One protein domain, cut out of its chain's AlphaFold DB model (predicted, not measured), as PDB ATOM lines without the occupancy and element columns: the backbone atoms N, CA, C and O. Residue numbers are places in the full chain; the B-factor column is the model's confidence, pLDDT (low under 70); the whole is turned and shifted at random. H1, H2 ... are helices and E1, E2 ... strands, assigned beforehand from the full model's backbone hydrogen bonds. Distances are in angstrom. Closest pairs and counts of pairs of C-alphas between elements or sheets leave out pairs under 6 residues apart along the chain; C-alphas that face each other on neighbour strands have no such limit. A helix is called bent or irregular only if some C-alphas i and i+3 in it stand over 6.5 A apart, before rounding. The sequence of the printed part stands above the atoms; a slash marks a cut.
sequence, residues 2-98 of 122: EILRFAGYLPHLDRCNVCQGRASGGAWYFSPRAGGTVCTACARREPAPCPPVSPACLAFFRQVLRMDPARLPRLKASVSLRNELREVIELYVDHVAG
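AT A GLANCE: This is residues 2 to 98 of the 122 residues of an uncharacterized protein of Nitrospirae bacterium (UniProt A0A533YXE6). A small two-stranded hairpin, E1 and E2, with the short helix H2 beside it, makes one half of the domain, and two helices, H3 and H5, make a V in the other half, meeting through residues 56 to 61 of H3 and 81 to 85 of H5. The later part of the long helix H5 runs past E1, the short helix H1 is near Val 93 of H5, and H4 lies at the far end from H2. The printed part has 97 residues with five named helices and two named strands, in the order H1 E1 E2 H2 H3 H4 H5; the sheet is E1 - E2, antiparallel, and the class is mostly helix. The whole is compact, with a radius of gyration of the C-alphas of 13.2 A and spans of 38 by 31 by 22 A.

HOW THE PARTS SIT: E1, residues 28 to 31, and E2, residues 36 to 39, form a hairpin, antiparallel at 132 degrees between directions. N 29 and O 38 are 3.0 A apart and N 38 and O 29 are 2.8 A apart, within hydrogen-bond range. Residues 28 to 29 of E1 also pair, antiparallel, with residues 52 to 53. The closest C-alphas of E1 and H2, residues 40 to 43, are those of Tyr 29 and Ala 43, 6.4 A apart. Those of E1 and H5, residues 79 to 96, are Phe 30 and Val 88, 7.2 A apart. H3, residues 55 to 66, touches H5 at a steep tilt of 61 degrees, the same way, with Cys 57 and Leu 85 the closest C-alphas at 6.2 A. H4, residues 69 to 74, is close to H3 but not clearly touching, with C-alphas 64 and 72 closest at 6.9 A. H1, residues 2 to 6, is close to H5 but not clearly touching, with C-alphas 4 and 93 closest at 8.0 A. H2 and H5 are apart. Each O i to N i+4 pair is within hydrogen-bond range in H1, H3 and H5; H4 has 0 of 2, with 2 of 3 O i to N i+3 pairs within range, and H2 is too short for an i+4 pair.

IN THESE COORDINATES: H1 begins at C-alpha 2, (15.570, -38.613, 1.982), and is 6.2 A long. E1 is 9.8 A, E2 10.4 A, H2 5.0 A and H3 16.7 A long. H4 is 10.1 A long and irregular, with C-alphas 70 and 73 at 7.2 A. H5 is 25.7 A long and ends at C-alpha 96, (16.403, -48.375, 11.361).

THE WHOLE: The two C-alphas farthest apart are those of Arg 45 and Ala 70, at 38.8 A. The printed part has no cut. The links H1 to E1, 21 residues, and H2 to H3, 11 residues, are long. The mean pLDDT of the printed part is 90.5, and residues 23 to 25 are under 70.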
ATOM      1  N   GLU A   2      14.611 -38.300   3.060       83.94
ATOM      2  CA  GLU A   2      15.570 -38.613   1.982       83.94
ATOM      3  C   GLU A   2      16.691 -39.575   2.387       83.94
ATOM      4  O   GLU A   2      16.940 -40.534   1.672       83.94
ATOM      5  N   ILE A   3      17.292 -39.414   3.569       86.19
ATOM      6  CA  ILE A   3      18.322 -40.355   4.049       86.19
ATOM      7  C   ILE A   3      17.783 -41.796   4.105       86.19
ATOM      8  O   ILE A   3      18.445 -42.718   3.646       86.19
ATOM      9  N   LEU A   4      16.551 -41.989   4.595       87.94
ATOM     10  CA  LEU A   4      15.912 -43.310   4.630       87.94
ATOM     11  C   LEU A   4      15.627 -43.842   3.221       87.94
ATOM     12  O   LEU A   4      15.779 -45.035   2.986       87.94
ATOM     13  N   ARG A   5      15.240 -42.968   2.281       87.12
ATOM     14  CA  ARG A   5      15.052 -43.330   0.869       87.12
ATOM     15  C   ARG A   5      16.359 -43.839   0.265       87.12
ATOM     16  O   ARG A   5      16.363 -44.926  -0.301       87.12
ATOM     17  N   PHE A   6      17.445 -43.082   0.406       87.31
ATOM     18  CA  PHE A   6      18.758 -43.462  -0.121       87.31
ATOM     19  C   PHE A   6      19.297 -44.741   0.514       87.31
ATOM     20  O   PHE A   6      19.894 -45.559  -0.175       87.31
ATOM     21  N   ALA A   7      19.041 -44.944   1.805       88.00
ATOM     22  CA  ALA A   7      19.453 -46.143   2.519       88.00
ATOM     23  C   ALA A   7      18.547 -47.369   2.260       88.00
ATOM     24  O   ALA A   7      18.806 -48.433   2.808       88.00
ATOM     25  N   GLY A   8      17.489 -47.247   1.446       89.88
ATOM     26  CA  GLY A   8      16.592 -48.363   1.123       89.88
ATOM     27  C   GLY A   8      15.570 -48.707   2.215       89.88
ATOM     28  O   GLY A   8      14.934 -49.752   2.151       89.88
ATOM     29  N   TYR A   9      15.364 -47.820   3.189       91.62
ATOM     30  CA  TYR A   9      14.462 -48.010   4.329       91.62
ATOM     31  C   TYR A   9      13.187 -47.165   4.224       91.62
ATOM     32  O   TYR A   9      12.660 -46.715   5.236       91.62
ATOM     33  N   LEU A  10      12.671 -46.875   3.028       91.44
ATOM     34  CA  LEU A  10      11.452 -46.066   2.902       91.44
ATOM     35  C   LEU A  10      10.230 -46.827   3.455       91.44
ATOM     36  O   LEU A  10      10.029 -47.976   3.069       91.44
ATOM     37  N   PRO A  11       9.390 -46.222   4.318       93.00
ATOM     38  CA  PRO A  11       8.268 -46.952   4.885       93.00
ATOM     39  C   PRO A  11       7.158 -47.171   3.849       93.00
ATOM     40  O   PRO A  11       6.842 -46.286   3.047       93.00
ATOM     41  N   HIS A  12       6.510 -48.331   3.916       91.81
ATOM     42  CA  HIS A  12       5.387 -48.694   3.053       91.81
ATOM     43  C   HIS A  12       4.052 -48.387   3.735       91.81
ATOM     44  O   HIS A  12       3.759 -48.888   4.821       91.81
ATOM     45  N   LEU A  13       3.224 -47.561   3.089       91.88
ATOM     46  CA  LEU A  13       2.053 -46.950   3.732       91.88
ATOM     47  C   LEU A  13       0.727 -47.233   3.016       91.88
ATOM     48  O   LEU A  13      -0.301 -46.685   3.402       91.88
ATOM     49  N   ASP A  14       0.724 -48.010   1.933       88.94
ATOM     50  CA  ASP A  14      -0.465 -48.210   1.086       88.94
ATOM     51  C   ASP A  14      -1.321 -49.418   1.507       88.94
ATOM     52  O   ASP A  14      -2.493 -49.521   1.138       88.94
ATOM     53  N   ARG A  15      -0.742 -50.342   2.278       92.69
ATOM     54  CA  ARG A  15      -1.368 -51.590   2.732       92.69
ATOM     55  C   ARG A  15      -0.736 -52.065   4.038       92.69
ATOM     56  O   ARG A  15       0.283 -51.534   4.470       92.69
ATOM     57  N   CYS A  16      -1.341 -53.068   4.665       95.19
ATOM     58  CA  CYS A  16      -0.749 -53.718   5.827       95.19
ATOM     59  C   CYS A  16       0.533 -54.451   5.416       95.19
ATOM     60  O   CYS A  16       0.474 -55.332   4.567       95.19
ATOM     61  N   ASN A  17       1.668 -54.149   6.039       95.69
ATOM     62  CA  ASN A  17       2.940 -54.794   5.693       95.69
ATOM     63  C   ASN A  17       3.054 -56.248   6.161       95.69
ATOM     64  O   ASN A  17       3.931 -56.970   5.704       95.69
ATOM     65  N   VAL A  18       2.136 -56.699   7.018       96.25
ATOM     66  CA  VAL A  18       2.086 -58.090   7.483       96.25
ATOM     67  C   VAL A  18       1.166 -58.931   6.598       96.25
ATOM     68  O   VAL A  18       1.608 -59.903   6.000       96.25
ATOM     69  N   CYS A  19      -0.112 -58.559   6.476       95.44
ATOM     70  CA  CYS A  19      -1.100 -59.370   5.750       95.44
ATOM     71  C   CYS A  19      -1.419 -58.879   4.331       95.44
ATOM     72  O   CYS A  19      -2.257 -59.474   3.664       95.44
ATOM     73  N   GLN A  20      -0.827 -57.767   3.884       94.69
ATOM     74  CA  GLN A  20      -1.084 -57.119   2.585       94.69
ATOM     75  C   GLN A  20      -2.528 -56.630   2.363       94.69
ATOM     76  O   GLN A  20      -2.833 -56.042   1.326       94.69
ATOM     77  N   GLY A  21      -3.408 -56.787   3.356       90.19
ATOM     78  CA  GLY A  21      -4.777 -56.286   3.323       90.19
ATOM     79  C   GLY A  21      -4.857 -54.757   3.303       90.19
ATOM     80  O   GLY A  21      -3.992 -54.050   3.836       90.19
ATOM     81  N   ARG A  22      -5.937 -54.242   2.710       81.50
ATOM     82  CA  ARG A  22      -6.332 -52.828   2.788       81.50
ATOM     83  C   ARG A  22      -7.235 -52.632   4.005       81.50
ATOM     84  O   ARG A  22      -8.023 -53.515   4.328       81.50
ATOM     85  N   ALA A  23      -7.129 -51.496   4.692       67.88
ATOM     86  CA  ALA A  23      -8.047 -51.201   5.788       67.88
ATOM     87  C   ALA A  23      -9.424 -50.842   5.228       67.88
ATOM     88  O   ALA A  23      -9.604 -49.785   4.626       67.88
ATOM     89  N   SER A  24     -10.393 -51.717   5.459       60.75
ATOM     90  CA  SER A  24     -11.807 -51.453   5.211       60.75
ATOM     91  C   SER A  24     -12.413 -50.871   6.491       60.75
ATOM     92  O   SER A  24     -12.860 -51.615   7.357       60.75
ATOM     93  N   GLY A  25     -12.337 -49.547   6.667       67.25
ATOM     94  CA  GLY A  25     -13.001 -48.840   7.777       67.25
ATOM     95  C   GLY A  25     -12.365 -48.973   9.172       67.25
ATOM     96  O   GLY A  25     -12.941 -48.489  10.141       67.25
ATOM     97  N   GLY A  26     -11.191 -49.603   9.295       76.38
ATOM     98  CA  GLY A  26     -10.449 -49.739  10.557       76.38
ATOM     99  C   GLY A  26      -9.300 -48.736  10.719       76.38
ATOM    100  O   GLY A  26      -8.810 -48.172   9.741       76.38
ATOM    101  N   ALA A  27      -8.839 -48.550  11.960       89.31
ATOM    102  CA  ALA A  27      -7.659 -47.742  12.265       89.31
ATOM    103  C   ALA A  27      -6.372 -48.361  11.688       89.31
ATOM    104  O   ALA A  27      -6.215 -49.584  11.620       89.31
ATOM    105  N   TRP A  28      -5.437 -47.494  11.306       94.75
ATOM    106  CA  TRP A  28      -4.080 -47.881  10.941       94.75
ATOM    107  C   TRP A  28      -3.136 -47.677  12.114       94.75
ATOM    108  O   TRP A  28      -3.315 -46.764  12.916       94.75
ATOM    109  N   TYR A  29      -2.105 -48.507  12.161       95.69
ATOM    110  CA  TYR A  29      -1.016 -48.403  13.120       95.69
ATOM    111  C   TYR A  29       0.314 -48.397  12.379       95.69
ATOM    112  O   TYR A  29       0.399 -48.901  11.256       95.69
ATOM    113  N   PHE A  30       1.354 -47.849  12.999       96.56
ATOM    114  CA  PHE A  30       2.708 -47.887  12.459       96.56
ATOM    115  C   PHE A  30       3.536 -48.943  13.183       96.56
ATOM    116  O   PHE A  30       3.707 -48.870  14.397       96.56
ATOM    117  N   SER A  31       4.071 -49.906  12.440       96.75
ATOM    118  CA  SER A  31       5.040 -50.871  12.947       96.75
ATOM    119  C   SER A  31       6.398 -50.566  12.320       96.75
ATOM    120  O   SER A  31       6.580 -50.792  11.118       96.75
ATOM    121  N   PRO A  32       7.375 -50.076  13.106       95.44
ATOM    122  CA  PRO A  32       8.740 -49.900  12.624       95.44
ATOM    123  C   PRO A  32       9.334 -51.225  12.154       95.44
ATOM    124  O   PRO A  32       9.966 -51.278  11.105       95.44
ATOM    125  N   ARG A  33       9.028 -52.303  12.887       94.94
ATOM    126  CA  ARG A  33       9.495 -53.662  12.614       94.94
ATOM    127  C   ARG A  33       8.947 -54.228  11.307       94.94
ATOM    128  O   ARG A  33       9.671 -54.909  10.595       94.94
ATOM    129  N   ALA A  34       7.688 -53.936  10.983       95.62
ATOM    130  CA  ALA A  34       7.099 -54.305   9.697       95.62
ATOM    131  C   ALA A  34       7.438 -53.308   8.572       95.62
ATOM    132  O   ALA A  34       6.980 -53.492   7.448       95.62
ATOM    133  N   GLY A  35       8.188 -52.236   8.856       93.75
ATOM    134  CA  GLY A  35       8.580 -51.240   7.858       93.75
ATOM    135  C   GLY A  35       7.445 -50.324   7.389       93.75
ATOM    136  O   GLY A  35       7.511 -49.783   6.285       93.75
ATOM    137  N   GLY A  36       6.383 -50.136   8.181       94.81
ATOM    138  CA  GLY A  36       5.312 -49.204   7.822       94.81
ATOM    139  C   GLY A  36       3.952 -49.505   8.445       94.81
ATOM    140  O   GLY A  36       3.846 -49.919   9.596       94.81
ATOM    141  N   THR A  37       2.877 -49.277   7.687       95.50
ATOM    142  CA  THR A  37       1.507 -49.435   8.196       95.50
ATOM    143  C   THR A  37       1.106 -50.885   8.432       95.50
ATOM    144  O   THR A  37       1.376 -51.760   7.610       95.50
ATOM    145  N   VAL A  38       0.369 -51.134   9.513       96.25
ATOM    146  CA  VAL A  38      -0.272 -52.418   9.824       96.25
ATOM    147  C   VAL A  38      -1.726 -52.207  10.253       96.25
ATOM    148  O   VAL A  38      -2.074 -51.183  10.842       96.25
ATOM    149  N   CYS A  39      -2.603 -53.161   9.927       95.31
ATOM    150  CA  CYS A  39      -4.008 -53.107  10.338       95.31
ATOM    151  C   CYS A  39      -4.165 -53.465  11.825       95.31
ATOM    152  O   CYS A  39      -3.284 -54.101  12.405       95.31
ATOM    153  N   THR A  40      -5.316 -53.151  12.426       94.06
ATOM    154  CA  THR A  40      -5.626 -53.462  13.836       94.06
ATOM    155  C   THR A  40      -5.318 -54.909  14.229       94.06
ATOM    156  O   THR A  40      -4.760 -55.163  15.293       94.06
ATOM    157  N   ALA A  41      -5.661 -55.874  13.371       94.06
ATOM    158  CA  ALA A  41      -5.456 -57.291  13.660       94.06
ATOM    159  C   ALA A  41      -3.971 -57.687  13.673       94.06
ATOM    160  O   ALA A  41      -3.596 -58.587  14.421       94.06
ATOM    161  N   CYS A  42      -3.136 -57.051  12.850       95.69
ATOM    162  CA  CYS A  42      -1.693 -57.288  12.826       95.69
ATOM    163  C   CYS A  42      -0.984 -56.503  13.933       95.69
ATOM    164  O   CYS A  42      -0.112 -57.060  14.587       95.69
ATOM    165  N   ALA A  43      -1.424 -55.274  14.219       95.38
ATOM    166  CA  ALA A  43      -0.903 -54.458  15.314       95.38
ATOM    167  C   ALA A  43      -1.017 -55.169  16.673       95.38
ATOM    168  O   ALA A  43      -0.074 -55.171  17.450       95.38
ATOM    169  N   ARG A  44      -2.144 -55.846  16.942       94.44
ATOM    170  CA  ARG A  44      -2.351 -56.619  18.183       94.44
ATOM    171  C   ARG A  44      -1.416 -57.825  18.347       94.44
ATOM    172  O   ARG A  44      -1.346 -58.370  19.440       94.44
ATOM    173  N   ARG A  45      -0.759 -58.273  17.274       95.38
ATOM    174  CA  ARG A  45       0.172 -59.417  17.278       95.38
ATOM    175  C   ARG A  45       1.633 -58.980  17.317       95.38
ATOM    176  O   ARG A  45       2.518 -59.829  17.374       95.38
ATOM    177  N   GLU A  46       1.897 -57.679  17.234       94.12
ATOM    178  CA  GLU A  46       3.250 -57.154  17.352       94.12
ATOM    179  C   GLU A  46       3.710 -57.264  18.816       94.12
ATOM    180  O   GLU A  46       2.935 -56.985  19.730       94.12
ATOM    181  N   PRO A  47       4.965 -57.669  19.069       92.75
ATOM    182  CA  PRO A  47       5.514 -57.789  20.414       92.75
ATOM    183  C   PRO A  47       5.737 -56.422  21.065       92.75
ATOM    184  O   PRO A  47       5.860 -56.338  22.282       92.75
ATOM    185  N   ALA A  48       5.808 -55.360  20.260       90.25
ATOM    186  CA  ALA A  48       5.928 -53.989  20.718       90.25
ATOM    187  C   ALA A  48       4.661 -53.198  20.353       90.25
ATOM    188  O   ALA A  48       4.100 -53.413  19.272       90.25
ATOM    189  N   PRO A  49       4.229 -52.254  21.210       91.44
ATOM    190  CA  PRO A  49       3.116 -51.370  20.894       91.44
ATOM    191  C   PRO A  49       3.359 -50.614  19.588       91.44
ATOM    192  O   PRO A  49       4.386 -49.962  19.407       91.44
ATOM    193  N   CYS A  50       2.386 -50.687  18.687       95.19
ATOM    194  CA  CYS A  50       2.366 -49.886  17.470       95.19
ATOM    195  C   CYS A  50       1.495 -48.650  17.724       95.19
ATOM    196  O   CYS A  50       0.329 -48.829  18.090       95.19
ATOM    197  N   PRO A  51       1.992 -47.412  17.547       94.56
ATOM    198  CA  PRO A  51       1.153 -46.229  17.685       94.56
ATOM    199  C   PRO A  51       0.079 -46.195  16.585       94.56
ATOM    200  O   PRO A  51       0.355 -46.593  15.444       94.56
ATOM    201  N   PRO A  52      -1.149 -45.741  16.900       94.38
ATOM    202  CA  PRO A  52      -2.146 -45.470  15.875       94.38
ATOM    203  C   PRO A  52      -1.665 -44.324  14.982       94.38
ATOM    204  O   PRO A  52      -0.978 -43.415  15.442       94.38
ATOM    205  N   VAL A  53      -2.048 -44.361  13.709       93.94
ATOM    206  CA  VAL A  53      -1.749 -43.296  12.749       93.94
ATOM    207  C   VAL A  53      -3.042 -42.779  12.153       93.94
ATOM    208  O   VAL A  53      -3.847 -43.534  11.594       93.94
ATOM    209  N   SER A  54      -3.226 -41.472  12.241       93.75
ATOM    210  CA  SER A  54      -4.364 -40.779  11.676       93.75
ATOM    211  C   SER A  54      -4.355 -40.857  10.143       93.75
ATOM    212  O   SER A  54      -3.295 -40.884   9.502       93.75
ATOM    213  N   PRO A  55      -5.537 -40.826   9.500       92.00
ATOM    214  CA  PRO A  55      -5.622 -40.733   8.045       92.00
ATOM    215  C   PRO A  55      -4.876 -39.515   7.481       92.00
ATOM    216  O   PRO A  55      -4.278 -39.609   6.410       92.00
ATOM    217  N   ALA A  56      -4.871 -38.394   8.214       92.69
ATOM    218  CA  ALA A  56      -4.165 -37.174   7.831       92.69
ATOM    219  C   ALA A  56      -2.641 -37.373   7.826       92.69
ATOM    220  O   ALA A  56      -1.982 -36.986   6.862       92.69
ATOM    221  N   CYS A  57      -2.087 -38.030   8.849       93.31
ATOM    222  CA  CYS A  57      -0.666 -38.376   8.920       93.31
ATOM    223  C   CYS A  57      -0.251 -39.313   7.783       93.31
ATOM    224  O   CYS A  57       0.731 -39.040   7.088       93.31
ATOM    225  N   LEU A  58      -1.048 -40.345   7.487       92.31
ATOM    226  CA  LEU A  58      -0.786 -41.230   6.347       92.31
ATOM    227  C   LEU A  58      -0.847 -40.507   5.004       92.31
ATOM    228  O   LEU A  58       0.032 -40.701   4.165       92.31
ATOM    229  N   ALA A  59      -1.873 -39.683   4.782       91.19
ATOM    230  CA  ALA A  59      -1.996 -38.899   3.558       91.19
ATOM    231  C   ALA A  59      -0.790 -37.970   3.378       91.19
ATOM    232  O   ALA A  59      -0.203 -37.928   2.296       91.19
ATOM    233  N   PHE A  60      -0.370 -37.305   4.457       92.50
ATOM    234  CA  PHE A  60       0.790 -36.427   4.453       92.50
ATOM    235  C   PHE A  60       2.074 -37.187   4.125       92.50
ATOM    236  O   PHE A  60       2.789 -36.797   3.205       92.50
ATOM    237  N   PHE A  61       2.359 -38.302   4.807       91.00
ATOM    238  CA  PHE A  61       3.529 -39.118   4.492       91.00
ATOM    239  C   PHE A  61       3.520 -39.585   3.036       91.00
ATOM    240  O   PHE A  61       4.508 -39.388   2.336       91.00
ATOM    241  N   ARG A  62       2.412 -40.157   2.546       90.31
ATOM    242  CA  ARG A  62       2.307 -40.609   1.147       90.31
ATOM    243  C   ARG A  62       2.577 -39.471   0.167       90.31
ATOM    244  O   ARG A  62       3.249 -39.684  -0.838       90.31
ATOM    245  N   GLN A  63       2.088 -38.270   0.467       90.06
ATOM    246  CA  GLN A  63       2.355 -37.085  -0.336       90.06
ATOM    247  C   GLN A  63       3.840 -36.711  -0.304       90.06
ATOM    248  O   GLN A  63       4.429 -36.524  -1.364       90.06
ATOM    249  N   VAL A  64       4.468 -36.662   0.874       88.25
ATOM    250  CA  VAL A  64       5.906 -36.380   1.029       88.25
ATOM    251  C   VAL A  64       6.766 -37.401   0.284       88.25
ATOM    252  O   VAL A  64       7.724 -37.021  -0.377       88.25
ATOM    253  N   LEU A  65       6.410 -38.687   0.331       85.88
ATOM    254  CA  LEU A  65       7.158 -39.757  -0.334       85.88
ATOM    255  C   LEU A  65       7.051 -39.731  -1.869       85.88
ATOM    256  O   LEU A  65       7.874 -40.347  -2.543       85.88
ATOM    257  N   ARG A  66       6.059 -39.040  -2.435       86.50
ATOM    258  CA  ARG A  66       5.855 -38.920  -3.891       86.50
ATOM    259  C   ARG A  66       6.216 -37.538  -4.436       86.50
ATOM    260  O   ARG A  66       6.256 -37.352  -5.647       86.50
ATOM    261  N   MET A  67       6.424 -36.562  -3.558       85.38
ATOM    262  CA  MET A  67       6.688 -35.176  -3.924       85.38
ATOM    263  C   MET A  67       8.182 -34.945  -4.165       85.38
ATOM    264  O   MET A  67       9.025 -35.501  -3.469       85.38
ATOM    265  N   ASP A  68       8.491 -34.052  -5.105       84.94
ATOM    266  CA  ASP A  68       9.820 -33.455  -5.234       84.94
ATOM    267  C   ASP A  68      10.234 -32.768  -3.908       84.94
ATOM    268  O   ASP A  68       9.506 -31.882  -3.433       84.94
ATOM    269  N   PRO A  69      11.390 -33.118  -3.310       80.75
ATOM    270  CA  PRO A  69      11.888 -32.493  -2.085       80.75
ATOM    271  C   PRO A  69      11.922 -30.956  -2.120       80.75
ATOM    272  O   PRO A  69      11.687 -30.317  -1.090       80.75
ATOM    273  N   ALA A  70      12.133 -30.334  -3.285       85.94
ATOM    274  CA  ALA A  70      12.121 -28.879  -3.454       85.94
ATOM    275  C   ALA A  70      10.752 -28.247  -3.143       85.94
ATOM    276  O   ALA A  70      10.660 -27.066  -2.792       85.94
ATOM    277  N   ARG A  71       9.668 -29.026  -3.229       86.19
ATOM    278  CA  ARG A  71       8.295 -28.582  -2.948       86.19
ATOM    279  C   ARG A  71       7.878 -28.797  -1.494       86.19
ATOM    280  O   ARG A  71       6.894 -28.191  -1.068       86.19
ATOM    281  N   LEU A  72       8.634 -29.584  -0.727       82.06
ATOM    282  CA  LEU A  72       8.336 -29.916   0.668       82.06
ATOM    283  C   LEU A  72       8.083 -28.687   1.566       82.06
ATOM    284  O   LEU A  72       7.118 -28.721   2.328       82.06
ATOM    285  N   PRO A  73       8.842 -27.569   1.460       84.31
ATOM    286  CA  PRO A  73       8.614 -26.390   2.302       84.31
ATOM    287  C   PRO A  73       7.244 -25.725   2.115       84.31
ATOM    288  O   PRO A  73       6.814 -24.954   2.967       84.31
ATOM    289  N   ARG A  74       6.553 -25.993   0.998       84.94
ATOM    290  CA  ARG A  74       5.226 -25.427   0.707       84.94
ATOM    291  C   ARG A  74       4.097 -26.209   1.376       84.94
ATOM    292  O   ARG A  74       2.962 -25.734   1.400       84.94
ATOM    293  N   LEU A  75       4.380 -27.409   1.882       83.38
ATOM    294  CA  LEU A  75       3.373 -28.277   2.463       83.38
ATOM    295  C   LEU A  75       3.051 -27.826   3.892       83.38
ATOM    296  O   LEU A  75       3.908 -27.822   4.774       83.38
ATOM    297  N   LYS A  76       1.799 -27.423   4.119       85.94
ATOM    298  CA  LYS A  76       1.329 -26.976   5.432       85.94
ATOM    299  C   LYS A  76       0.773 -28.161   6.216       85.94
ATOM    300  O   LYS A  76      -0.064 -28.903   5.716       85.94
ATOM    301  N   ALA A  77       1.212 -28.293   7.461       87.44
ATOM    302  CA  ALA A  77       0.670 -29.234   8.433       87.44
ATOM    303  C   ALA A  77       0.220 -28.471   9.679       87.44
ATOM    304  O   ALA A  77       0.887 -27.522  10.105       87.44
ATOM    305  N   SER A  78      -0.888 -28.901  10.284       92.44
ATOM    306  CA  SER A  78      -1.288 -28.409  11.602       92.44
ATOM    307  C   SER A  78      -0.222 -28.754  12.652       92.44
ATOM    308  O   SER A  78       0.638 -29.613  12.444       92.44
ATOM    309  N   VAL A  79      -0.260 -28.089  13.808       90.88
ATOM    310  CA  VAL A  79       0.643 -28.411  14.931       90.88
ATOM    311  C   VAL A  79       0.482 -29.873  15.359       90.88
ATOM    312  O   VAL A  79       1.482 -30.573  15.490       90.88
ATOM    313  N   SER A  80      -0.757 -30.351  15.486       92.25
ATOM    314  CA  SER A  80      -1.059 -31.741  15.840       92.25
ATOM    315  C   SER A  80      -0.481 -32.737  14.836       92.25
ATOM    316  O   SER A  80       0.206 -33.675  15.229       92.25
ATOM    317  N   LEU A  81      -0.668 -32.481  13.538       93.00
ATOM    318  CA  LEU A  81      -0.143 -33.329  12.474       93.00
ATOM    319  C   LEU A  81       1.390 -33.352  12.465       93.00
ATOM    320  O   LEU A  81       1.988 -34.403  12.274       93.00
ATOM    321  N   ARG A  82       2.048 -32.209  12.708       91.00
ATOM    322  CA  ARG A  82       3.516 -32.150  12.816       91.00
ATOM    323  C   ARG A  82       4.050 -32.968  13.988       91.00
ATOM    324  O   ARG A  82       5.105 -33.581  13.842       91.00
ATOM    325  N   ASN A  83       3.354 -32.965  15.122       92.00
ATOM    326  CA  ASN A  83       3.755 -33.741  16.294       92.00
ATOM    327  C   ASN A  83       3.608 -35.242  16.035       92.00
ATOM    328  O   ASN A  83       4.561 -35.984  16.253       92.00
ATOM    329  N   GLU A  84       2.469 -35.663  15.482       94.44
ATOM    330  CA  GLU A  84       2.228 -37.061  15.110       94.44
ATOM    331  C   GLU A  84       3.246 -37.558  14.068       94.44
ATOM    332  O   GLU A  84       3.852 -38.614  14.229       94.44
ATOM    333  N   LEU A  85       3.503 -36.763  13.020       91.81
ATOM    334  CA  LEU A  85       4.532 -37.068  12.022       91.81
ATOM    335  C   LEU A  85       5.904 -37.231  12.669       91.81
ATOM    336  O   LEU A  85       6.609 -38.191  12.376       91.81
ATOM    337  N   ARG A  86       6.296 -36.297  13.541       90.88
ATOM    338  CA  ARG A  86       7.586 -36.345  14.233       90.88
ATOM    339  C   ARG A  86       7.729 -37.631  15.037       90.88
ATOM    340  O   ARG A  86       8.756 -38.284  14.907       90.88
ATOM    341  N   GLU A  87       6.715 -37.994  15.810       92.00
ATOM    342  CA  GLU A  87       6.728 -39.201  16.635       92.00
ATOM    343  C   GLU A  87       6.933 -40.462  15.788       92.00
ATOM    344  O   GLU A  87       7.827 -41.258  16.071       92.00
ATOM    345  N   VAL A  88       6.176 -40.606  14.696       93.56
ATOM    346  CA  VAL A  88       6.305 -41.752  13.782       93.56
ATOM    347  C   VAL A  88       7.679 -41.779  13.103       93.56
ATOM    348  O   VAL A  88       8.296 -42.839  12.999       93.56
ATOM    349  N   ILE A  89       8.183 -40.625  12.652       91.56
ATOM    350  CA  ILE A  89       9.501 -40.512  12.010       91.56
ATOM    351  C   ILE A  89      10.612 -40.902  12.979       91.56
ATOM    352  O   ILE A  89      11.471 -41.696  12.614       91.56
ATOM    353  N   GLU A  90      10.614 -40.341  14.186       91.44
ATOM    354  CA  GLU A  90      11.636 -40.616  15.197       91.44
ATOM    355  C   GLU A  90      11.615 -42.088  15.599       91.44
ATOM    356  O   GLU A  90      12.661 -42.729  15.598       91.44
ATOM    357  N   LEU A  91      10.428 -42.649  15.845       92.44
ATOM    358  CA  LEU A  91      10.261 -44.070  16.142       92.44
ATOM    359  C   LEU A  91      10.862 -44.952  15.036       92.44
ATOM    360  O   LEU A  91      11.530 -45.947  15.319       92.44
ATOM    361  N   TYR A  92      10.628 -44.598  13.774       93.62
ATOM    362  CA  TYR A  92      11.124 -45.376  12.649       93.62
ATOM    363  C   TYR A  92      12.629 -45.216  12.430       93.62
ATOM    364  O   TYR A  92      13.324 -46.195  12.174       93.62
ATOM    365  N   VAL A  93      13.146 -43.996  12.563       92.69
ATOM    366  CA  VAL A  93      14.581 -43.716  12.463       92.69
ATOM    367  C   VAL A  93      15.344 -44.438  13.570       92.69
ATOM    368  O   VAL A  93      16.352 -45.070  13.274       92.69
ATOM    369  N   ASP A  94      14.849 -44.403  14.809       93.25
ATOM    370  CA  ASP A  94      15.447 -45.126  15.935       93.25
ATOM    371  C   ASP A  94      15.495 -46.639  15.656       93.25
ATOM    372  O   ASP A  94      16.492 -47.303  15.949       93.25
ATOM    373  N   HIS A  95      14.439 -47.185  15.042       94.19
ATOM    374  CA  HIS A  95      14.387 -48.591  14.647       94.19
ATOM    375  C   HIS A  95      15.415 -48.933  13.563       94.19
ATOM    376  O   HIS A  95      16.193 -49.866  13.741       94.19
ATOM    377  N   VAL A  96      15.454 -48.165  12.469       93.00
ATOM    378  CA  VAL A  96      16.403 -48.375  11.361       93.00
ATOM    379  C   VAL A  96      17.849 -48.202  11.832       93.00
ATOM    380  O   VAL A  96      18.726 -48.956  11.426       93.00
ATOM    381  N   ALA A  97      18.102 -47.245  12.725       91.94
ATOM    382  CA  ALA A  97      19.417 -47.028  13.322       91.94
ATOM    383  C   ALA A  97      19.799 -48.090  14.371       91.94
ATOM    384  O   ALA A  97      20.946 -48.115  14.820       91.94
ATOM    385  N   GLY A  98      18.852 -48.927  14.813       92.62
ATOM    386  CA  GLY A  98      19.044 -49.915  15.878       92.62
ATOM    387  C   GLY A  98      19.288 -49.310  17.266       92.62
ATOM    388  O   GLY A  98      19.717 -50.013  18.180       92.62
TER     389      GLY A  98